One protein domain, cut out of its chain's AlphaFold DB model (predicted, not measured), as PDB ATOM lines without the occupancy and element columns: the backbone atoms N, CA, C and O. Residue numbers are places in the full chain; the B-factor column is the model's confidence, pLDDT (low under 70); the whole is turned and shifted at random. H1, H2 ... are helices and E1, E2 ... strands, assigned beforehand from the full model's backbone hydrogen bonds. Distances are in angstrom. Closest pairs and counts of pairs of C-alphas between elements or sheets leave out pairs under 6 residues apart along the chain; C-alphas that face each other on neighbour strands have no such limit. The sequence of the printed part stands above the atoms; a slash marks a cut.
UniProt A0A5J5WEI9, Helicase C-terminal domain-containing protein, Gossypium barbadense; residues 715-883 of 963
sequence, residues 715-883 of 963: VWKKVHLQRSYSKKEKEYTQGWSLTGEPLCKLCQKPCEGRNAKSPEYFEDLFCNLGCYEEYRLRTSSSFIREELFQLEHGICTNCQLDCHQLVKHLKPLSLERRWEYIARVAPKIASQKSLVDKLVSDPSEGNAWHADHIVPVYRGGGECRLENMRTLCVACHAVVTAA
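AT A GLANCE: This is residues 715 to 883 of the 963 residues of the protein "Helicase C-terminal domain-containing protein" of Gossypium barbadense (UniProt A0A5J5WEI9). Two lobes lie along one long axis, with H1 as the neck between them. The first is the long hairpin of strands E1 and E2 together with the loops of residues 738 to 768; the second has a small hairpin, E3 and E4, between H2 and H8, with a cluster of H3, H4, H5, H6 and H7 at the far end. The printed part has 169 residues with eight named helices and four named strands, in the order E1 E2 H1 H2 H3 H4 H5 H6 H7 E3 E4 H8; the class is mixed, helices and strands, and both two-stranded sheets, E1 - E2 and E3 - E4, are antiparallel. The whole is loose, with a radius of gyration of the C-alphas of 20.8 A, and its outline is flat, with spans of 65 by 40 by 22 A.

IN THESE COORDINATES: E1, residues 715 to 722, begins at C-alpha 715 at (113.488, 144.202, 135.369) and is 22.6 A long from first to last C-alpha. E2, residues 729 to 737, is 23.9 A long and bends by 54 degrees at residue 733. H1 is residues 769 to 779, 15.1 A long, and H2 is residues 781 to 792, 15.8 A long, beginning at C-alpha 781 at (127.007, 147.219, 160.754). H3 is residues 803 to 810, H4 residues 815 to 825 with a length of 15.6 A, H5 residues 827 to 830, H6 residues 833 to 841 with a length of 12.2 A, and H7 residues 845 to 848. E3, residues 849 to 853, is 12.9 A long, and E4, residues 869 to 873, is 13.1 A long. H8, residues 874 to 883, is 14.4 A long and ends at C-alpha 883 at (138.095, 132.657, 174.213).

HOW THE PARTS SIT: E1 and E2 form a hairpin, antiparallel at 149 degrees between their directions; N 719 and O 732 are 2.8 A apart and N 732 and O 719 2.8 A, both within hydrogen-bond range. E1 is apart from H1. H1 and H2 touch only at the corner by their link, at a steep tilt of 64 degrees, opposite ways; the closest C-alphas, of Leu 777 and Ile 784, are 5.4 A apart, and H2 touches H1 with residues 783 to 784 alone. The closest C-alphas of H2 and E3 are those of Arg 785 and Ala 851, 6.0 A apart. E3 and E4 form a hairpin, antiparallel at 145 degrees, with N 850 and O 872 within hydrogen-bond range at 2.8 A. The closest C-alphas of E3 and H8, of Trp 849 and Val 874, are 5.0 A apart, while H2 and H8 are apart. H8 touches H5, with the C-alphas of Ala 875 and Ile 829 closest at 5.3 A. H4 touches H6 at a steep tilt of 55 degrees, opposite ways, closest at the C-alphas of Arg 818 and Val 840, 5.5 A apart. H3 and H4 touch as a helical hairpin, at a tilt of 38 degrees that is only just steep; the closest C-alphas, of Leu 810 and Arg 818, are 5.6 A apart. H7 touches H3, closest at the C-alphas of Ala 848 and Cys 803, 5.5 A apart. Every O i to N i+4 pair is within hydrogen-bond range in H1, H2, H3 and H8, against 6 of 7 in H4 and 4 of 5 in H6; H5 and H7 are too short for such a pair.

THE WHOLE: The two C-alphas farthest apart, of Thr 739 and Glu 820, are 65.6 A apart. The printed part has no cut. The links from E2 to H1, with 31 residues, and from E3 to E4, with 15 residues, are long. The mean pLDDT of the printed part is 86.5, and residues 722 to 728, 753 to 754 and 862 to 864 are under 70.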
ATOM      1  N   VAL A 715     112.125 143.936 135.860       89.19
ATOM      2  CA  VAL A 715     113.488 144.202 135.369       89.19
ATOM      3  C   VAL A 715     114.291 145.048 136.363       89.19
ATOM      4  O   VAL A 715     113.734 145.872 137.090       89.19
ATOM      5  N   TRP A 716     115.618 144.895 136.380       88.12
ATOM      6  CA  TRP A 716     116.502 145.769 137.162       88.12
ATOM      7  C   TRP A 716     116.658 147.141 136.497       88.12
ATOM      8  O   TRP A 716     117.041 147.229 135.331       88.12
ATOM      9  N   LYS A 717     116.443 148.218 137.260       87.50
ATOM     10  CA  LYS A 717     116.772 149.596 136.863       87.50
ATOM     11  C   LYS A 717     117.777 150.229 137.827       87.50
ATOM     12  O   LYS A 717     117.922 149.810 138.978       87.50
ATOM     13  N   LYS A 718     118.473 151.251 137.327       87.56
ATOM     14  CA  LYS A 718     119.415 152.099 138.067       87.56
ATOM     15  C   LYS A 718     118.696 153.358 138.551       87.56
ATOM     16  O   LYS A 718     118.156 154.108 137.745       87.56
ATOM     17  N   VAL A 719     118.708 153.584 139.858       86.06
ATOM     18  CA  VAL A 719     118.064 154.707 140.551       86.06
ATOM     19  C   VAL A 719     119.151 155.578 141.172       86.06
ATOM     20  O   VAL A 719     120.079 155.060 141.790       86.06
ATOM     21  N   HIS A 720     119.063 156.891 140.982       85.94
ATOM     22  CA  HIS A 720     120.081 157.849 141.411       85.94
ATOM     23  C   HIS A 720     119.516 158.712 142.538       85.94
ATOM     24  O   HIS A 720     118.566 159.454 142.315       85.94
ATOM     25  N   LEU A 721     120.098 158.618 143.738       82.38
ATOM     26  CA  LEU A 721     119.696 159.431 144.888       82.38
ATOM     27  C   LEU A 721     120.719 160.542 145.128       82.38
ATOM     28  O   LEU A 721     121.924 160.276 145.218       82.38
ATOM     29  N   GLN A 722     120.249 161.780 145.266       68.06
ATOM     30  CA  GLN A 722     121.088 162.937 145.564       68.06
ATOM     31  C   GLN A 722     121.051 163.219 147.071       68.06
ATOM     32  O   GLN A 722     119.997 163.457 147.648       68.06
ATOM     33  N   ARG A 723     122.208 163.193 147.744       61.69
ATOM     34  CA  ARG A 723     122.261 163.506 149.180       61.69
ATOM     35  C   ARG A 723     122.028 165.002 149.397       61.69
ATOM     36  O   ARG A 723     122.843 165.802 148.952       61.69
ATOM     37  N   SER A 724     121.010 165.360 150.177       49.09
ATOM     38  CA  SER A 724     120.676 166.748 150.558       49.09
ATOM     39  C   SER A 724     121.877 167.583 151.039       49.09
ATOM     40  O   SER A 724     121.986 168.760 150.712       49.09
ATOM     41  N   TYR A 725     122.831 166.965 151.743       54.59
ATOM     42  CA  TYR A 725     124.053 167.615 152.243       54.59
ATOM     43  C   TYR A 725     125.292 167.494 151.327       54.59
ATOM     44  O   TYR A 725     126.386 167.903 151.719       54.59
ATOM     45  N   SER A 726     125.194 166.909 150.127       52.53
ATOM     46  CA  SER A 726     126.352 166.771 149.228       52.53
ATOM     47  C   SER A 726     125.981 166.609 147.752       52.53
ATOM     48  O   SER A 726     125.278 165.666 147.401       52.53
ATOM     49  N   LYS A 727     126.603 167.407 146.868       56.88
ATOM     50  CA  LYS A 727     126.516 167.319 145.388       56.88
ATOM     51  C   LYS A 727     127.158 166.050 144.776       56.88
ATOM     52  O   LYS A 727     127.822 166.110 143.744       56.88
ATOM     53  N   LYS A 728     127.031 164.902 145.444       60.44
ATOM     54  CA  LYS A 728     127.405 163.574 144.956       60.44
ATOM     55  C   LYS A 728     126.151 162.711 144.942       60.44
ATOM     56  O   LYS A 728     125.670 162.298 145.997       60.44
ATOM     57  N   GLU A 729     125.648 162.449 143.746       76.25
ATOM     58  CA  GLU A 729     124.662 161.397 143.514       76.25
ATOM     59  C   GLU A 729     125.255 160.028 143.850       76.25
ATOM     60  O   GLU A 729     126.465 159.799 143.726       76.25
ATOM     61  N   LYS A 730     124.390 159.107 144.270       81.31
ATOM     62  CA  LYS A 730     124.738 157.709 144.489       81.31
ATOM     63  C   LYS A 730     123.733 156.816 143.775       81.31
ATOM     64  O   LYS A 730     122.530 156.900 144.013       81.31
ATOM     65  N   GLU A 731     124.260 155.962 142.907       85.94
ATOM     66  CA  GLU A 731     123.488 154.993 142.139       85.94
ATOM     67  C   GLU A 731     123.170 153.743 142.979       85.94
ATOM     68  O   GLU A 731     124.008 153.246 143.737       85.94
ATOM     69  N   TYR A 732     121.954 153.227 142.816       85.38
ATOM     70  CA  TYR A 732     121.445 152.004 143.424       85.38
ATOM     71  C   TYR A 732     120.660 151.183 142.395       85.38
ATOM     72  O   TYR A 732     120.042 151.728 141.484       85.38
ATOM     73  N   THR A 733     120.633 149.861 142.553       86.94
ATOM     74  CA  THR A 733     119.763 148.968 141.773       86.94
ATOM     75  C   THR A 733     118.420 148.747 142.473       86.94
ATOM     76  O   THR A 733     118.383 148.531 143.689       86.94
ATOM     77  N   GLN A 734     117.326 148.757 141.711       88.19
ATOM     78  CA  GLN A 734     115.972 148.447 142.185       88.19
ATOM     79  C   GLN A 734     115.216 147.629 141.127       88.19
ATOM     80  O   GLN A 734     115.445 147.812 139.929       88.19
ATOM     81  N   GLY A 735     114.341 146.721 141.560       88.50
ATOM     82  CA  GLY A 735     113.430 146.007 140.667       88.50
ATOM     83  C   GLY A 735     112.296 146.932 140.239       88.50
ATOM     84  O   GLY A 735     111.853 147.763 141.026       88.50
ATOM     85  N   TRP A 736     111.844 146.827 138.996       90.69
ATOM     86  CA  TRP A 736     110.708 147.582 138.470       90.69
ATOM     87  C   TRP A 736     109.854 146.665 137.605       90.69
ATOM     88  O   TRP A 736     110.395 145.942 136.770       90.69
ATOM     89  N   SER A 737     108.536 146.716 137.753       89.00
ATOM     90  CA  SER A 737     107.616 145.994 136.878       89.00
ATOM     91  C   SER A 737     107.674 146.507 135.431       89.00
ATOM     92  O   SER A 737     108.066 147.650 135.156       89.00
ATOM     93  N   LEU A 738     107.198 145.684 134.495       85.75
ATOM     94  CA  LEU A 738     106.943 146.090 133.108       85.75
ATOM     95  C   LEU A 738     105.869 147.195 133.003       85.75
ATOM     96  O   LEU A 738     105.918 147.993 132.072       85.75
ATOM     97  N   THR A 739     104.964 147.312 133.984       83.31
ATOM     98  CA  THR A 739     103.993 148.421 134.124       83.31
ATOM     99  C   THR A 739     104.622 149.743 134.591       83.31
ATOM    100  O   THR A 739     103.934 150.758 134.680       83.31
ATOM    101  N   GLY A 740     105.932 149.775 134.866       83.50
ATOM    102  CA  GLY A 740     106.632 150.991 135.284       83.50
ATOM    103  C   GLY A 740     106.453 151.324 136.765       83.50
ATOM    104  O   GLY A 740     106.430 152.499 137.135       83.50
ATOM    105  N   GLU A 741     106.332 150.303 137.613       87.81
ATOM    106  CA  GLU A 741     106.134 150.439 139.055       87.81
ATOM    107  C   GLU A 741     107.365 149.916 139.817       87.81
ATOM    108  O   GLU A 741     107.878 148.841 139.501       87.81
ATOM    109  N   PRO A 742     107.882 150.672 140.797       90.94
ATOM    110  CA  PRO A 742     109.066 150.311 141.573       90.94
ATOM    111  C   PRO A 742     108.751 149.184 142.564       90.94
ATOM    112  O   PRO A 742     107.723 149.201 143.241       90.94
ATOM    113  N   LEU A 743     109.662 148.222 142.692       90.06
ATOM    114  CA  LEU A 743     109.559 147.102 143.625       90.06
ATOM    115  C   LEU A 743     110.459 147.316 144.850       90.06
ATOM    116  O   LEU A 743     111.536 147.915 144.778       90.06
ATOM    117  N   CYS A 744     110.004 146.814 145.995       89.06
ATOM    118  CA  CYS A 744     110.678 146.932 147.280       89.06
ATOM    119  C   CYS A 744     112.009 146.183 147.261       89.06
ATOM    120  O   CYS A 744     112.051 144.974 147.031       89.06
ATOM    121  N   LYS A 745     113.092 146.893 147.590       86.12
ATOM    122  CA  LYS A 745     114.471 146.384 147.553       86.12
ATOM    123  C   LYS A 745     114.752 145.192 148.491       86.12
ATOM    124  O   LYS A 745     115.798 144.560 148.347       86.12
ATOM    125  N   LEU A 746     113.833 144.880 149.411       84.31
ATOM    126  CA  LEU A 746     113.829 143.657 150.222       84.31
ATOM    127  C   LEU A 746     112.867 142.590 149.668       84.31
ATOM    128  O   LEU A 746     113.294 141.504 149.294       84.31
ATOM    129  N   CYS A 747     111.560 142.877 149.645       86.31
ATOM    130  CA  CYS A 747     110.520 141.853 149.472       86.31
ATOM    131  C   CYS A 747     109.899 141.775 148.065       86.31
ATOM    132  O   CYS A 747     108.945 141.025 147.875       86.31
ATOM    133  N   GLN A 748     110.386 142.573 147.107       87.69
ATOM    134  CA  GLN A 748     109.929 142.666 145.708       87.69
ATOM    135  C   GLN A 748     108.424 142.918 145.471       87.69
ATOM    136  O   GLN A 748     107.970 142.913 144.329       87.69
ATOM    137  N   LYS A 749     107.644 143.229 146.513       88.19
ATOM    138  CA  LYS A 749     106.298 143.809 146.367       88.19
ATOM    139  C   LYS A 749     106.388 145.241 145.813       88.19
ATOM    140  O   LYS A 749     107.383 145.909 146.108       88.19
ATOM    141  N   PRO A 750     105.386 145.744 145.070       88.06
ATOM    142  CA  PRO A 750     105.331 147.149 144.662       88.06
ATOM    143  C   PRO A 750     105.500 148.122 145.839       88.06
ATOM    144  O   PRO A 750     105.093 147.830 146.965       88.06
ATOM    145  N   CYS A 751     106.122 149.272 145.586       87.81
ATOM    146  CA  CYS A 751     106.211 150.373 146.546       87.81
ATOM    147  C   CYS A 751     105.079 151.371 146.281       87.81
ATOM    148  O   CYS A 751     105.056 152.038 145.246       87.81
ATOM    149  N   GLU A 752     104.147 151.468 147.224       76.56
ATOM    150  CA  GLU A 752     102.984 152.350 147.146       76.56
ATOM    151  C   GLU A 752     103.316 153.714 147.767       76.56
ATOM    152  O   GLU A 752     103.574 153.822 148.963       76.56
ATOM    153  N   GLY A 753     103.330 154.777 146.958       69.75
ATOM    154  CA  GLY A 753     103.574 156.138 147.444       69.75
ATOM    155  C   GLY A 753     103.991 157.115 146.346       69.75
ATOM    156  O   GLY A 753     104.439 156.710 145.274       69.75
ATOM    157  N   ARG A 754     103.874 158.424 146.619       66.31
ATOM    158  CA  ARG A 754     104.278 159.484 145.672       66.31
ATOM    159  C   ARG A 754     105.776 159.428 145.355       66.31
ATOM    160  O   ARG A 754     106.146 159.425 144.185       66.31
ATOM    161  N   ASN A 755     106.611 159.279 146.382       71.38
ATOM    162  CA  ASN A 755     108.069 159.223 146.242       71.38
ATOM    163  C   ASN A 755     108.569 157.923 145.596       71.38
ATOM    164  O   ASN A 755     109.693 157.882 145.121       71.38
ATOM    165  N   ALA A 756     107.763 156.859 145.518       74.62
ATOM    166  CA  ALA A 756     108.249 155.562 145.051       74.62
ATOM    167  C   ALA A 756     108.816 155.618 143.614       74.62
ATOM    168  O   ALA A 756     109.839 154.999 143.319       74.62
ATOM    169  N   LYS A 757     108.167 156.373 142.712       78.38
ATOM    170  CA  LYS A 757     108.605 156.542 141.308       78.38
ATOM    171  C   LYS A 757     109.699 157.605 141.130       78.38
ATOM    172  O   LYS A 757     110.361 157.612 140.094       78.38
ATOM    173  N   SER A 758     109.899 158.468 142.122       81.38
ATOM    174  CA  SER A 758     110.902 159.539 142.152       81.38
ATOM    175  C   SER A 758     111.481 159.662 143.571       81.38
ATOM    176  O   SER A 758     111.134 160.604 144.289       81.38
ATOM    177  N   PRO A 759     112.287 158.678 144.014       83.12
ATOM    178  CA  PRO A 759     112.743 158.599 145.397       83.12
ATOM    179  C   PRO A 759     113.772 159.689 145.702       83.12
ATOM    180  O   PRO A 759     114.690 159.928 144.914       83.12
ATOM    181  N   GLU A 760     113.633 160.327 146.860       81.00
ATOM    182  CA  GLU A 760     114.545 161.369 147.345       81.00
ATOM    183  C   GLU A 760     115.570 160.772 148.322       81.00
ATOM    184  O   GLU A 760     116.760 161.100 148.281       81.00
ATOM    185  N   TYR A 761     115.118 159.838 149.162       83.25
ATOM    186  CA  TYR A 761     115.887 159.224 150.239       83.25
ATOM    187  C   TYR A 761     116.084 157.712 150.010       83.25
ATOM    188  O   TYR A 761     115.554 157.123 149.068       83.25
ATOM    189  N   PHE A 762     116.908 157.050 150.833       85.44
ATOM    190  CA  PHE A 762     117.188 155.612 150.653       85.44
ATOM    191  C   PHE A 762     116.038 154.730 151.166       85.44
ATOM    192  O   PHE A 762     115.880 153.584 150.747       85.44
ATOM    193  N   GLU A 763     115.225 155.302 152.042       87.00
ATOM    194  CA  GLU A 763     114.022 154.772 152.665       87.00
ATOM    195  C   GLU A 763     112.898 154.587 151.625       87.00
ATOM    196  O   GLU A 763     112.198 153.578 151.660       87.00
ATOM    197  N   ASP A 764     112.812 155.475 150.623       86.81
ATOM    198  CA  ASP A 764     111.816 155.443 149.535       86.81
ATOM    199  C   ASP A 764     111.948 154.215 148.596       86.81
ATOM    200  O   ASP A 764     111.065 153.946 147.781       86.81
ATOM    201  N   LEU A 765     113.043 153.444 148.685       88.12
ATOM    202  CA  LEU A 765     113.270 152.227 147.880       88.12
ATOM    203  C   LEU A 765     112.573 150.970 148.451       88.12
ATOM    204  O   LEU A 765     112.798 149.850 147.968       88.12
ATOM    205  N   PHE A 766     111.764 151.137 149.499       89.06
ATOM    206  CA  PHE A 766     111.110 150.074 150.256       89.06
ATOM    207  C   PHE A 766     109.612 150.366 150.411       89.06
ATOM    208  O   PHE A 766     109.203 151.511 150.563       89.06
ATOM    209  N   CYS A 767     108.775 149.326 150.415       87.38
ATOM    210  CA  CYS A 767     107.318 149.493 150.509       87.38
ATOM    211  C   CYS A 767     106.807 149.867 151.915       87.38
ATOM    212  O   CYS A 767     105.627 150.160 152.073       87.38
ATOM    213  N   ASN A 768     107.664 149.821 152.940       85.12
ATOM    214  CA  ASN A 768     107.411 150.332 154.288       85.12
ATOM    215  C   ASN A 768     108.721 150.403 155.092       85.12
ATOM    216  O   ASN A 768     109.721 149.775 154.731       85.12
ATOM    217  N   LEU A 769     108.678 151.125 156.215       81.81
ATOM    218  CA  LEU A 769     109.811 151.307 157.125       81.81
ATOM    219  C   LEU A 769     110.374 149.975 157.655       81.81
ATOM    220  O   LEU A 769     111.584 149.795 157.641       81.81
ATOM    221  N   GLY A 770     109.532 148.996 158.009       80.75
ATOM    222  CA  GLY A 770     110.008 147.689 158.488       80.75
ATOM    223  C   GLY A 770     110.821 146.910 157.443       80.75
ATOM    224  O   GLY A 770     111.792 146.234 157.779       80.75
ATOM    225  N   CYS A 771     110.490 147.045 156.152       83.62
ATOM    226  CA  CYS A 771     111.292 146.478 155.061       83.62
ATOM    227  C   CYS A 771     112.625 147.215 154.857       83.62
ATOM    228  O   CYS A 771     113.606 146.590 154.450       83.62
ATOM    229  N   TYR A 772     112.674 148.518 155.145       85.50
ATOM    230  CA  TYR A 772     113.923 149.272 155.206       85.50
ATOM    231  C   TYR A 772     114.772 148.817 156.403       85.50
ATOM    232  O   TYR A 772     115.911 148.403 156.209       85.50
ATOM    233  N   GLU A 773     114.225 148.816 157.619       82.44
ATOM    234  CA  GLU A 773     114.925 148.457 158.861       82.44
ATOM    235  C   GLU A 773     115.532 147.050 158.791       82.44
ATOM    236  O   GLU A 773     116.731 146.888 159.012       82.44
ATOM    237  N   GLU A 774     114.754 146.044 158.379       80.12
ATOM    238  CA  GLU A 774     115.218 144.663 158.188       80.12
ATOM    239  C   GLU A 774     116.371 144.574 157.171       80.12
ATOM    240  O   GLU A 774     117.371 143.886 157.397       80.12
ATOM    241  N   TYR A 775     116.281 145.310 156.057       83.25
ATOM    242  CA  TYR A 775     117.360 145.384 155.071       83.25
ATOM    243  C   TYR A 775     118.608 146.068 155.648       83.25
ATOM    244  O   TYR A 775     119.735 145.627 155.409       83.25
ATOM    245  N   ARG A 776     118.443 147.159 156.403       84.06
ATOM    246  CA  ARG A 776     119.550 147.936 156.980       84.06
ATOM    247  C   ARG A 776     120.255 147.162 158.090       84.06
ATOM    248  O   ARG A 776     121.484 147.163 158.101       84.06
ATOM    249  N   LEU A 777     119.513 146.437 158.929       79.25
ATOM    250  CA  LEU A 777     120.051 145.486 159.904       79.25
ATOM    251  C   LEU A 777     120.878 144.397 159.208       79.25
ATOM    252  O   LEU A 777     122.026 144.184 159.580       79.25
ATOM    253  N   ARG A 778     120.368 143.771 158.138       77.31
ATOM    254  CA  ARG A 778     121.104 142.718 157.407       77.31
ATOM    255  C   ARG A 778     122.322 143.207 156.616       77.31
ATOM    256  O   ARG A 778     123.217 142.405 156.363       77.31
ATOM    257  N   THR A 779     122.363 144.482 156.208       78.81
ATOM    258  CA  THR A 779     123.401 145.028 155.300       78.81
ATOM    259  C   THR A 779     124.383 146.020 155.922       78.81
ATOM    260  O   THR A 779     125.365 146.380 155.270       78.81
ATOM    261  N   SER A 780     124.136 146.533 157.131       82.94
ATOM    262  CA  SER A 780     124.849 147.716 157.626       82.94
ATOM    263  C   SER A 780     125.199 147.627 159.110       82.94
ATOM    264  O   SER A 780     124.414 147.983 159.985       82.94
ATOM    265  N   SER A 781     126.449 147.258 159.394       82.62
ATOM    266  CA  SER A 781     127.007 147.219 160.754       82.62
ATOM    267  C   SER A 781     126.945 148.561 161.495       82.62
ATOM    268  O   SER A 781     126.830 148.570 162.718       82.62
ATOM    269  N   SER A 782     126.965 149.693 160.781       86.69
ATOM    270  CA  SER A 782     126.706 151.014 161.372       86.69
ATOM    271  C   SER A 782     125.272 151.145 161.891       86.69
ATOM    272  O   SER A 782     125.089 151.636 162.995       86.69
ATOM    273  N   PHE A 783     124.281 150.661 161.133       87.62
ATOM    274  CA  PHE A 783     122.869 150.693 161.532       87.62
ATOM    275  C   PHE A 783     122.599 149.731 162.695       87.62
ATOM    276  O   PHE A 783     121.960 150.115 163.663       87.62
ATOM    277  N   ILE A 784     123.189 148.525 162.671       86.25
ATOM    278  CA  ILE A 784     123.159 147.600 163.821       86.25
ATOM    279  C   ILE A 784     123.711 148.277 165.087       86.25
ATOM    280  O   ILE A 784     123.128 148.141 166.158       86.25
ATOM    281  N   ARG A 785     124.833 149.009 164.989       90.19
ATOM    282  CA  ARG A 785     125.397 149.745 166.135       90.19
ATOM    283  C   ARG A 785     124.498 150.885 166.610       90.19
ATOM    284  O   ARG A 785     124.461 151.137 167.807       90.19
ATOM    285  N   GLU A 786     123.830 151.578 165.697       89.81
ATOM    286  CA  GLU A 786     122.918 152.681 166.004       89.81
ATOM    287  C   GLU A 786     121.667 152.167 166.731       89.81
ATOM    288  O   GLU A 786     121.408 152.588 167.855       89.81
ATOM    289  N   GLU A 787     120.995 151.153 166.184       87.31
ATOM    290  CA  GLU A 787     119.846 150.487 166.814       87.31
ATOM    291  C   GLU A 787     120.182 149.859 168.176       87.31
ATOM    292  O   GLU A 787     119.416 149.980 169.134       87.31
ATOM    293  N   LEU A 788     121.355 149.227 168.304       89.75
ATOM    294  CA  LEU A 788     121.808 148.675 169.581       89.75
ATOM    295  C   LEU A 788     122.099 149.781 170.608       89.75
ATOM    296  O   LEU A 788     121.824 149.607 171.792       89.75
ATOM    297  N   PHE A 789     122.597 150.941 170.173       91.12
ATOM    298  CA  PHE A 789     122.809 152.097 171.045       91.12
ATOM    299  C   PHE A 789     121.487 152.736 171.512       91.12
ATOM    300  O   PHE A 789     121.391 153.159 172.663       91.12
ATOM    301  N   GLN A 790     120.434 152.724 170.687       87.12
ATOM    302  CA  GLN A 790     119.084 153.134 171.114       87.12
ATOM    303  C   GLN A 790     118.431 152.155 172.116       87.12
ATOM    304  O   GLN A 790     117.383 152.467 172.682       87.12
ATOM    305  N   LEU A 791     119.024 150.976 172.339       83.81
ATOM    306  CA  LEU A 791     118.528 149.927 173.240       83.81
ATOM    307  C   LEU A 791     119.358 149.751 174.516       83.81
ATOM    308  O   LEU A 791     118.795 149.601 175.594       83.81
ATOM    309  N   GLU A 792     120.682 149.710 174.383       88.12
ATOM    310  CA  GLU A 792     121.630 149.409 175.464       88.12
ATOM    311  C   GLU A 792     122.505 150.631 175.828       88.12
ATOM    312  O   GLU A 792     123.375 150.536 176.689       88.12
ATOM    313  N   HIS A 793     122.299 151.783 175.173       89.88
ATOM    314  CA  HIS A 793     122.893 153.100 175.481       89.88
ATOM    315  C   HIS A 793     124.431 153.163 175.595       89.88
ATOM    316  O   HIS A 793     124.986 154.122 176.123       89.88
ATOM    317  N   GLY A 794     125.146 152.169 175.057       91.00
ATOM    318  CA  GLY A 794     126.605 152.067 175.182       91.00
ATOM    319  C   GLY A 794     127.078 151.416 176.490       91.00
ATOM    320  O   GLY A 794     128.279 151.405 176.763       91.00
ATOM    321  N   ILE A 795     126.172 150.848 177.291       93.94
ATOM    322  CA  ILE A 795     126.484 150.162 178.550       93.94
ATOM    323  C   ILE A 795     126.971 148.737 178.260       93.94
ATOM    324  O   ILE A 795     126.324 147.954 177.568       93.94
ATOM    325  N   CYS A 796     128.144 148.378 178.784       94.38
ATOM    326  CA  CYS A 796     128.743 147.064 178.561       94.38
ATOM    327  C   CYS A 796     128.014 145.953 179.338       94.38
ATOM    328  O   CYS A 796     128.209 145.831 180.548       94.38
ATOM    329  N   THR A 797     127.317 145.043 178.651       91.00
ATOM    330  CA  THR A 797     126.522 143.963 179.280       91.00
ATOM    331  C   THR A 797     127.339 142.964 180.120       91.00
ATOM    332  O   THR A 797     126.771 142.097 180.773       91.00
ATOM    333  N   ASN A 798     128.678 143.032 180.087       92.38
ATOM    334  CA  ASN A 798     129.601 142.148 180.816       92.38
ATOM    335  C   ASN A 798     130.365 142.873 181.952       92.38
ATOM    336  O   ASN A 798     131.145 142.252 182.680       92.38
ATOM    337  N   CYS A 799     130.230 144.194 182.103       93.19
ATOM    338  CA  CYS A 799     130.840 144.908 183.236       93.19
ATOM    339  C   CYS A 799     130.122 146.187 183.688       93.19
ATOM    340  O   CYS A 799     130.677 146.891 184.525       93.19
ATOM    341  N   GLN A 800     128.945 146.489 183.136       93.50
ATOM    342  CA  GLN A 800     128.118 147.672 183.408       93.50
ATOM    343  C   GLN A 800     128.844 149.026 183.296       93.50
ATOM    344  O   GLN A 800     128.396 150.038 183.821       93.50
ATOM    345  N   LEU A 801     129.958 149.062 182.556       94.81
ATOM    346  CA  LEU A 801     130.627 150.301 182.176       94.81
ATOM    347  C   LEU A 801     129.811 151.004 181.089       94.81
ATOM    348  O   LEU A 801     129.758 150.510 179.957       94.81
ATOM    349  N   ASP A 802     129.246 152.165 181.410       96.31
ATOM    350  CA  ASP A 802     128.751 153.114 180.413       96.31
ATOM    351  C   ASP A 802     129.938 153.647 179.594       96.31
ATOM    352  O   ASP A 802     130.753 154.460 180.044       96.31
ATOM    353  N   CYS A 803     130.058 153.143 178.367       96.06
ATOM    354  CA  CYS A 803     131.134 153.512 177.460       96.06
ATOM    355  C   CYS A 803     130.869 154.856 176.762       96.06
ATOM    356  O   CYS A 803     131.818 155.485 176.290       96.06
ATOM    357  N   HIS A 804     129.615 155.314 176.723       95.69
ATOM    358  CA  HIS A 804     129.215 156.573 176.108       95.69
ATOM    359  C   HIS A 804     129.445 157.757 177.054       95.69
ATOM    360  O   HIS A 804     130.068 158.746 176.660       95.69
ATOM    361  N   GLN A 805     129.049 157.644 178.325       95.94
ATOM    362  CA  GLN A 805     129.382 158.622 179.364       95.94
ATOM    363  C   GLN A 805     130.904 158.734 179.549       95.94
ATOM    364  O   GLN A 805     131.425 159.848 179.632       95.94
ATOM    365  N   LEU A 806     131.634 157.611 179.508       95.94
ATOM    366  CA  LEU A 806     133.102 157.604 179.482       95.94
ATOM    367  C   LEU A 806     133.647 158.442 178.312       95.94
ATOM    368  O   LEU A 806     134.434 159.362 178.527       95.94
ATOM    369  N   VAL A 807     133.194 158.195 177.078       96.50
ATOM    370  CA  VAL A 807     133.595 158.979 175.895       96.50
ATOM    371  C   VAL A 807     133.216 160.462 176.022       96.50
ATOM    372  O   VAL A 807     134.017 161.336 175.677       96.50
ATOM    373  N   LYS A 808     132.021 160.764 176.539       95.94
ATOM    374  CA  LYS A 808     131.512 162.126 176.753       95.94
ATOM    375  C   LYS A 808     132.371 162.911 177.749       95.94
ATOM    376  O   LYS A 808     132.648 164.079 177.496       95.94
ATOM    377  N   HIS A 809     132.835 162.274 178.825       95.06
ATOM    378  CA  HIS A 809     133.724 162.894 179.813       95.06
ATOM    379  C   HIS A 809     135.187 162.981 179.351       95.06
ATOM    380  O   HIS A 809     135.870 163.936 179.706       95.06
ATOM    381  N   LEU A 810     135.677 162.049 178.525       95.12
ATOM    382  CA  LEU A 810     137.062 162.083 178.032       95.12
ATOM    383  C   LEU A 810     137.310 163.154 176.962       95.12
ATOM    384  O   LEU A 810     138.388 163.748 176.940       95.12
ATOM    385  N   LYS A 811     136.334 163.425 176.085       94.38
ATOM    386  CA  LYS A 811     136.448 164.432 175.012       94.38
ATOM    387  C   LYS A 811     136.989 165.801 175.484       94.38
ATOM    388  O   LYS A 811     137.986 166.230 174.900       94.38
ATOM    389  N   PRO A 812     136.428 166.464 176.519       95.31
ATOM    390  CA  PRO A 812     136.916 167.766 176.996       95.31
ATOM    391  C   PRO A 812     138.208 167.724 177.837       95.31
ATOM    392  O   PRO A 812     138.749 168.781 178.145       95.31
ATOM    393  N   LEU A 813     138.711 166.548 178.236       93.62
ATOM    394  CA  LEU A 813     139.915 166.433 179.073       93.62
ATOM    395  C   LEU A 813     141.218 166.483 178.256       93.62
ATOM    396  O   LEU A 813     141.256 166.040 177.104       93.62
ATOM    397  N   SER A 814     142.297 166.965 178.889       92.44
ATOM    398  CA  SER A 814     143.676 166.871 178.376       92.44
ATOM    399  C   SER A 814     144.170 165.419 178.342       92.44
ATOM    400  O   SER A 814     143.601 164.539 178.990       92.44
ATOM    401  N   LEU A 815     145.243 165.156 177.587       89.12
ATOM    402  CA  LEU A 815     145.764 163.799 177.389       89.12
ATOM    403  C   LEU A 815     146.185 163.120 178.704       89.12
ATOM    404  O   LEU A 815     145.872 161.941 178.871       89.12
ATOM    405  N   GLU A 816     146.809 163.838 179.650       87.44
ATOM    406  CA  GLU A 816     147.149 163.259 180.962       87.44
ATOM    407  C   GLU A 816     145.883 162.896 181.753       87.44
ATOM    408  O   GLU A 816     145.687 161.740 182.131       87.44
ATOM    409  N   ARG A 817     144.957 163.853 181.907       91.94
ATOM    410  CA  ARG A 817     143.715 163.667 182.679       91.94
ATOM    411  C   ARG A 817     142.796 162.592 182.095       91.94
ATOM    412  O   ARG A 817     142.053 161.947 182.834       91.94
ATOM    413  N   ARG A 818     142.847 162.346 180.778       94.56
ATOM    414  CA  ARG A 818     142.159 161.205 180.145       94.56
ATOM    415  C   ARG A 818     142.676 159.867 180.670       94.56
ATOM    416  O   ARG A 818     141.867 158.973 180.908       94.56
ATOM    417  N   TRP A 819     143.989 159.720 180.852       92.94
ATOM    418  CA  TRP A 819     144.589 158.480 181.351       92.94
ATOM    419  C   TRP A 819     144.160 158.202 182.797       92.94
ATOM    420  O   TRP A 819     143.646 157.122 183.084       92.94
ATOM    421  N   GLU A 820     144.262 159.206 183.672       92.38
ATOM    422  CA  GLU A 820     143.826 159.143 185.076       92.38
ATOM    423  C   GLU A 820     142.335 158.783 185.196       92.38
ATOM    424  O   GLU A 820     141.938 157.919 185.984       92.38
ATOM    425  N   TYR A 821     141.490 159.409 184.368       95.06
ATOM    426  CA  TYR A 821     140.054 159.143 184.352       95.06
ATOM    427  C   TYR A 821     139.735 157.709 183.898       95.06
ATOM    428  O   TYR A 821     138.905 157.043 184.520       95.06
ATOM    429  N   ILE A 822     140.415 157.198 182.861       94.69
ATOM    430  CA  ILE A 822     140.276 155.801 182.407       94.69
ATOM    431  C   ILE A 822     140.751 154.825 183.490       94.69
ATOM    432  O   ILE A 822     140.072 153.827 183.729       94.69
ATOM    433  N   ALA A 823     141.870 155.113 184.163       93.38
ATOM    434  CA  ALA A 823     142.398 154.280 185.241       93.38
ATOM    435  C   ALA A 823     141.379 154.103 186.380       93.38
ATOM    436  O   ALA A 823     141.145 152.981 186.829       93.38
ATOM    437  N   ARG A 824     140.719 155.197 186.781       93.69
ATOM    438  CA  ARG A 824     139.723 155.211 187.862       93.69
ATOM    439  C   ARG A 824     138.364 154.619 187.467       93.69
ATOM    440  O   ARG A 824     137.769 153.900 188.262       93.69
ATOM    441  N   VAL A 825     137.844 154.942 186.280       93.56
ATOM    442  CA  VAL A 825     136.452 154.620 185.888       93.56
ATOM    443  C   VAL A 825     136.347 153.335 185.059       93.56
ATOM    444  O   VAL A 825     135.322 152.661 185.089       93.56
ATOM    445  N   ALA A 826     137.405 152.948 184.344       94.88
ATOM    446  CA  ALA A 826     137.406 151.788 183.455       94.88
ATOM    447  C   ALA A 826     138.619 150.861 183.694       94.88
ATOM    448  O   ALA A 826     139.372 150.586 182.754       94.88
ATOM    449  N   PRO A 827     138.808 150.294 184.906       93.12
ATOM    450  CA  PRO A 827     140.004 149.517 185.262       93.12
ATOM    451  C   PRO A 827     140.260 148.296 184.354       93.12
ATOM    452  O   PRO A 827     141.408 147.945 184.084       93.12
ATOM    453  N   LYS A 828     139.205 147.680 183.797       93.06
ATOM    454  CA  LYS A 828     139.322 146.587 182.805       93.06
ATOM    455  C   LYS A 828     139.896 147.045 181.453       93.06
ATOM    456  O   LYS A 828     140.448 146.220 180.730       93.06
ATOM    457  N   ILE A 829     139.757 148.328 181.104       94.19
ATOM    458  CA  ILE A 829     140.428 148.962 179.958       94.19
ATOM    459  C   ILE A 829     141.836 149.407 180.377       94.19
ATOM    460  O   ILE A 829     142.784 149.155 179.639       94.19
ATOM    461  N   ALA A 830     141.978 149.989 181.574       93.00
ATOM    462  CA  ALA A 830     143.243 150.469 182.137       93.00
ATOM    463  C   ALA A 830     144.356 149.405 182.154       93.00
ATOM    464  O   ALA A 830     145.494 149.692 181.786       93.00
ATOM    465  N   SER A 831     144.019 148.157 182.501       91.62
ATOM    466  CA  SER A 831     144.965 147.030 182.509       91.62
ATOM    467  C   SER A 831     145.504 146.635 181.125       91.62
ATOM    468  O   SER A 831     146.469 145.878 181.031       91.62
ATOM    469  N   GLN A 832     144.921 147.146 180.036       92.06
ATOM    470  CA  GLN A 832     145.336 146.865 178.664       92.06
ATOM    471  C   GLN A 832     145.861 148.138 177.995       92.06
ATOM    472  O   GLN A 832     145.135 148.800 177.255       92.06
ATOM    473  N   LYS A 833     147.152 148.447 178.194       90.50
ATOM    474  CA  LYS A 833     147.832 149.650 177.667       90.50
ATOM    475  C   LYS A 833     147.413 150.029 176.236       90.50
ATOM    476  O   LYS A 833     146.917 151.125 176.011       90.50
ATOM    477  N   SER A 834     147.447 149.083 175.291       92.69
ATOM    478  CA  SER A 834     147.086 149.345 173.882       92.69
ATOM    479  C   SER A 834     145.586 149.592 173.594       92.69
ATOM    480  O   SER A 834     145.207 149.773 172.429       92.69
ATOM    481  N   LEU A 835     144.714 149.549 174.605       92.69
ATOM    482  CA  LEU A 835     143.339 150.067 174.568       92.69
ATOM    483  C   LEU A 835     143.273 151.466 175.197       92.69
ATOM    484  O   LEU A 835     142.645 152.348 174.613       92.69
ATOM    485  N   VAL A 836     143.981 151.690 176.311       93.19
ATOM    486  CA  VAL A 836     144.124 153.013 176.948       93.19
ATOM    487  C   VAL A 836     144.734 154.024 175.982       93.19
ATOM    488  O   VAL A 836     144.114 155.047 175.723       93.19
ATOM    489  N   ASP A 837     145.882 153.709 175.370       92.56
ATOM    490  CA  ASP A 837     146.590 154.595 174.433       92.56
ATOM    491  C   ASP A 837     145.661 155.079 173.295       92.56
ATOM    492  O   ASP A 837     145.692 156.241 172.879       92.56
ATOM    493  N   LYS A 838     144.774 154.191 172.814       93.81
ATOM    494  CA  LYS A 838     143.764 154.511 171.791       93.81
ATOM    495  C   LYS A 838     142.683 155.438 172.335       93.81
ATOM    496  O   LYS A 838     142.380 156.432 171.694       93.81
ATOM    497  N   LEU A 839     142.100 155.117 173.487       93.69
ATOM    498  CA  LEU A 839     140.977 155.872 174.047       93.69
ATOM    499  C   LEU A 839     141.405 157.246 174.607       93.69
ATOM    500  O   LEU A 839     140.615 158.187 174.593       93.69
ATOM    501  N   VAL A 840     142.667 157.383 175.032       94.19
ATOM    502  CA  VAL A 840     143.304 158.666 175.374       94.19
ATOM    503  C   VAL A 840     143.521 159.529 174.125       94.19
ATOM    504  O   VAL A 840     143.187 160.714 174.147       94.19
ATOM    505  N   SER A 841     144.050 158.958 173.037       93.56
ATOM    506  CA  SER A 841     144.322 159.708 171.797       93.56
ATOM    507  C   SER A 841     143.051 160.080 171.022       93.56
ATOM    508  O   SER A 841     142.909 161.229 170.607       93.56
ATOM    509  N   ASP A 842     142.109 159.146 170.882       94.88
ATOM    510  CA  ASP A 842     140.813 159.320 170.218       94.88
ATOM    511  C   ASP A 842     139.665 158.773 171.099       94.88
ATOM    512  O   ASP A 842     139.319 157.584 171.009       94.88
ATOM    513  N   PRO A 843     139.049 159.616 171.957       94.00
ATOM    514  CA  PRO A 843     137.854 159.261 172.716       94.00
ATOM    515  C   PRO A 843     136.628 159.212 171.791       94.00
ATOM    516  O   PRO A 843     135.815 160.138 171.725       94.00
ATOM    517  N   SER A 844     136.501 158.104 171.064       94.31
ATOM    518  CA  SER A 844     135.405 157.801 170.145       94.31
ATOM    519  C   SER A 844     134.671 156.516 170.546       94.31
ATOM    520  O   SER A 844     135.255 155.589 171.110       94.31
ATOM    521  N   GLU A 845     133.378 156.429 170.215       92.25
ATOM    522  CA  GLU A 845     132.510 155.275 170.528       92.25
ATOM    523  C   GLU A 845     133.100 153.939 170.039       92.25
ATOM    524  O   GLU A 845     132.962 152.902 170.688       92.25
ATOM    525  N   GLY A 846     133.810 153.961 168.904       90.00
ATOM    526  CA  GLY A 846     134.481 152.794 168.329       90.00
ATOM    527  C   GLY A 846     135.754 152.352 169.062       90.00
ATOM    528  O   GLY A 846     136.156 151.204 168.905       90.00
ATOM    529  N   ASN A 847     136.378 153.221 169.867       94.31
ATOM    530  CA  ASN A 847     137.484 152.856 170.760       94.31
ATOM    531  C   ASN A 847     137.008 152.490 172.176       94.31
ATOM    532  O   ASN A 847     137.794 151.928 172.937       94.31
ATOM    533  N   ALA A 848     135.753 152.784 172.531       95.06
ATOM    534  CA  ALA A 848     135.183 152.469 173.839       95.06
ATOM    535  C   ALA A 848     134.386 151.152 173.840       95.06
ATOM    536  O   ALA A 848     134.583 150.323 174.733       95.06
ATOM    537  N   TRP A 849     133.545 150.908 172.823       95.88
ATOM    538  CA  TRP A 849     132.690 149.716 172.749       95.88
ATOM    539  C   TRP A 849     132.462 149.173 171.328       95.88
ATOM    540  O   TRP A 849     132.610 149.865 170.314       95.88
ATOM    541  N   HIS A 850     132.061 147.904 171.259       94.44
ATOM    542  CA  HIS A 850     131.673 147.180 170.051       94.44
ATOM    543  C   HIS A 850     130.301 146.513 170.231       94.44
ATOM    544  O   HIS A 850     129.970 146.054 171.324       94.44
ATOM    545  N   ALA A 851     129.547 146.397 169.135       92.38
ATOM    546  CA  ALA A 851     128.438 145.453 169.039       92.38
ATOM    547  C   ALA A 851     129.018 144.050 168.771       92.38
ATOM    548  O   ALA A 851     129.552 143.786 167.691       92.38
ATOM    549  N   ASP A 852     128.970 143.185 169.779       90.88
ATOM    550  CA  ASP A 852     129.440 141.798 169.749       90.88
ATOM    551  C   ASP A 852     128.281 140.824 169.490       90.88
ATOM    552  O   ASP A 852     127.132 141.152 169.772       90.88
ATOM    553  N   HIS A 853     128.583 139.628 168.976       86.38
ATOM    554  CA  HIS A 853     127.582 138.584 168.733       86.38
ATOM    555  C   HIS A 853     127.539 137.602 169.917       86.38
ATOM    556  O   HIS A 853     128.578 137.077 170.323       86.38
ATOM    557  N   ILE A 854     126.349 137.320 170.452       84.38
ATOM    558  CA  ILE A 854     126.132 136.430 171.605       84.38
ATOM    559  C   ILE A 854     126.416 134.977 171.206       84.38
ATOM    560  O   ILE A 854     127.328 134.344 171.740       84.38
ATOM    561  N   VAL A 855     125.684 134.469 170.211       81.81
ATOM    562  CA  VAL A 855     126.078 133.298 169.424       81.81
ATOM    563  C   VAL A 855     127.127 133.778 168.421       81.81
ATOM    564  O   VAL A 855     126.811 134.625 167.581       81.81
ATOM    565  N   PRO A 856     128.373 133.283 168.465       80.56
ATOM    566  CA  PRO A 856     129.415 133.789 167.590       80.56
ATOM    567  C   PRO A 856     129.176 133.379 166.135       80.56
ATOM    568  O   PRO A 856     128.679 132.294 165.839       80.56
ATOM    569  N   VAL A 857     129.622 134.233 165.214       80.19
ATOM    570  CA  VAL A 857     129.454 134.088 163.756       80.19
ATOM    571  C   VAL A 857     129.830 132.689 163.238       80.19
ATOM    572  O   VAL A 857     129.091 132.096 162.465       80.19
ATOM    573  N   TYR A 858     130.928 132.094 163.718       73.50
ATOM    574  CA  TYR A 858     131.376 130.762 163.270       73.50
ATOM    575  C   TYR A 858     130.500 129.588 163.757       73.50
ATOM    576  O   TYR A 858     130.720 128.461 163.313       73.50
ATOM    577  N   ARG A 859     129.538 129.839 164.658       73.19
ATOM    578  CA  ARG A 859     128.468 128.918 165.081       73.19
ATOM    579  C   ARG A 859     127.102 129.293 164.461       73.19
ATOM    580  O   ARG A 859     126.075 128.906 165.000       73.19
ATOM    581  N   GLY A 860     127.081 130.073 163.375       70.38
ATOM    582  CA  GLY A 860     125.852 130.465 162.666       70.38
ATOM    583  C   GLY A 860     125.220 131.789 163.119       70.38
ATOM    584  O   GLY A 860     124.158 132.168 162.633       70.38
ATOM    585  N   GLY A 861     125.842 132.530 164.041       70.56
ATOM    586  CA  GLY A 861     125.237 133.748 164.596       70.56
ATOM    587  C   GLY A 861     125.264 134.998 163.701       70.56
ATOM    588  O   GLY A 861     124.800 136.049 164.136       70.56
ATOM    589  N   GLY A 862     125.864 134.948 162.507       65.19
ATOM    590  CA  GLY A 862     126.299 136.155 161.788       65.19
ATOM    591  C   GLY A 862     125.255 136.875 160.926       65.19
ATOM    592  O   GLY A 862     125.454 138.041 160.595       65.19
ATOM    593  N   GLU A 863     124.138 136.218 160.605       64.38
ATOM    594  CA  GLU A 863     122.967 136.841 159.954       64.38
ATOM    595  C   GLU A 863     121.751 136.917 160.887       64.38
ATOM    596  O   GLU A 863     120.618 137.145 160.459       64.38
ATOM    597  N   CYS A 864     121.974 136.725 162.185       62.84
ATOM    598  CA  CYS A 864     120.956 137.008 163.177       62.84
ATOM    599  C   CYS A 864     120.653 138.512 163.224       62.84
ATOM    600  O   CYS A 864     121.542 139.353 163.083       62.84
ATOM    601  N   ARG A 865     119.385 138.836 163.480       72.81
ATOM    602  CA  ARG A 865     118.931 140.192 163.801       72.81
ATOM    603  C   ARG A 865     119.524 140.679 165.137       72.81
ATOM    604  O   ARG A 865     120.254 139.961 165.828       72.81
ATOM    605  N   LEU A 866     119.176 141.917 165.485       77.12
ATOM    606  CA  LEU A 866     119.645 142.691 166.635       77.12
ATOM    607  C   LEU A 866     119.637 141.920 167.974       77.12
ATOM    608  O   LEU A 866     120.472 142.178 168.831       77.12
ATOM    609  N   GLU A 867     118.756 140.931 168.139       74.12
ATOM    610  CA  GLU A 867     118.667 140.028 169.293       74.12
ATOM    611  C   GLU A 867     119.971 139.304 169.628       74.12
ATOM    612  O   GLU A 867     120.284 139.127 170.805       74.12
ATOM    613  N   ASN A 868     120.726 138.883 168.608       82.31
ATOM    614  CA  ASN A 868     122.012 138.212 168.799       82.31
ATOM    615  C   ASN A 868     123.159 139.204 169.041       82.31
ATOM    616  O   ASN A 868     124.300 138.782 169.216       82.31
ATOM    617  N   MET A 869     122.882 140.507 169.048       85.75
ATOM    618  CA  MET A 869     123.867 141.540 169.332       85.75
ATOM    619  C   MET A 869     123.826 141.931 170.811       85.75
ATOM    620  O   MET A 869     122.784 141.859 171.464       85.75
ATOM    621  N   ARG A 870     124.980 142.349 171.333       90.38
ATOM    622  CA  ARG A 870     125.152 142.927 172.673       90.38
ATOM    623  C   ARG A 870     126.271 143.962 172.681       90.38
ATOM    624  O   ARG A 870     127.237 143.860 171.919       90.38
ATOM    625  N   THR A 871     126.181 144.928 173.575       94.06
ATOM    626  CA  THR A 871     127.180 145.976 173.764       94.06
ATOM    627  C   THR A 871     128.284 145.479 174.685       94.06
ATOM    628  O   THR A 871     128.051 145.187 175.856       94.06
ATOM    629  N   LEU A 872     129.519 145.403 174.183       96.19
ATOM    630  CA  LEU A 872     130.700 145.119 174.998       96.19
ATOM    631  C   LEU A 872     131.707 146.263 174.910       96.19
ATOM    632  O   LEU A 872     132.082 146.686 173.816       96.19
ATOM    633  N   CYS A 873     132.233 146.700 176.056       96.50
ATOM    634  CA  CYS A 873     133.418 147.551 176.082       96.50
ATOM    635  C   CYS A 873     134.606 146.825 175.428       96.50
ATOM    636  O   CYS A 873     134.687 145.590 175.449       96.50
ATOM    637  N   VAL A 874     135.558 147.579 174.871       96.38
ATOM    638  CA  VAL A 874     136.690 147.012 174.113       96.38
ATOM    639  C   VAL A 874     137.491 145.957 174.888       96.38
ATOM    640  O   VAL A 874     137.963 144.992 174.286       96.38
ATOM    641  N   ALA A 875     137.585 146.081 176.214       95.94
ATOM    642  CA  ALA A 875     138.250 145.102 177.071       95.94
ATOM    643  C   ALA A 875     137.475 143.777 177.193       95.94
ATOM    644  O   ALA A 875     138.058 142.709 177.006       95.94
ATOM    645  N   CYS A 876     136.165 143.822 177.456       95.88
ATOM    646  CA  CYS A 876     135.326 142.621 177.520       95.88
ATOM    647  C   CYS A 876     135.221 141.935 176.149       95.88
ATOM    648  O   CYS A 876     135.352 140.715 176.062       95.88
ATOM    649  N   HIS A 877     135.097 142.712 175.068       95.19
ATOM    650  CA  HIS A 877     135.156 142.192 173.701       95.19
ATOM    651  C   HIS A 877     136.491 141.480 173.408       95.19
ATOM    652  O   HIS A 877     136.500 140.434 172.757       95.19
ATOM    653  N   ALA A 878     137.627 142.003 173.888       93.38
ATOM    654  CA  ALA A 878     138.930 141.356 173.720       93.38
ATOM    655  C   ALA A 878     139.004 139.990 174.431       93.38
ATOM    656  O   ALA A 878     139.468 139.021 173.828       93.38
ATOM    657  N   VAL A 879     138.478 139.881 175.659       94.25
ATOM    658  CA  VAL A 879     138.396 138.608 176.406       94.25
ATOM    659  C   VAL A 879     137.522 137.586 175.670       94.25
ATOM    660  O   VAL A 879     137.953 136.454 175.445       94.25
ATOM    661  N   VAL A 880     136.331 137.991 175.216       92.50
ATOM    662  CA  VAL A 880     135.426 137.133 174.427       92.50
ATOM    663  C   VAL A 880     136.089 136.677 173.120       92.50
ATOM    664  O   VAL A 880     136.054 135.492 172.783       92.50
ATOM    665  N   THR A 881     136.769 137.587 172.414       90.56
ATOM    666  CA  THR A 881     137.510 137.270 171.180       90.56
ATOM    667  C   THR A 881     138.617 136.243 171.439       90.56
ATOM    668  O   THR A 881     138.775 135.301 170.661       90.56
ATOM    669  N   ALA A 882     139.368 136.380 172.537       91.00
ATOM    670  CA  ALA A 882     140.425 135.443 172.912       91.00
ATOM    671  C   ALA A 882     139.871 134.035 173.195       91.00
ATOM    672  O   ALA A 882     140.388 133.056 172.650       91.00
ATOM    673  N   ALA A 883     138.772 133.929 173.952       90.44
ATOM    674  CA  ALA A 883     138.095 132.657 174.213       90.44
ATOM    675  C   ALA A 883     137.614 131.981 172.911       90.44
ATOM    676  O   ALA A 883     137.928 130.816 172.660       90.44
TER     677      ALA A 883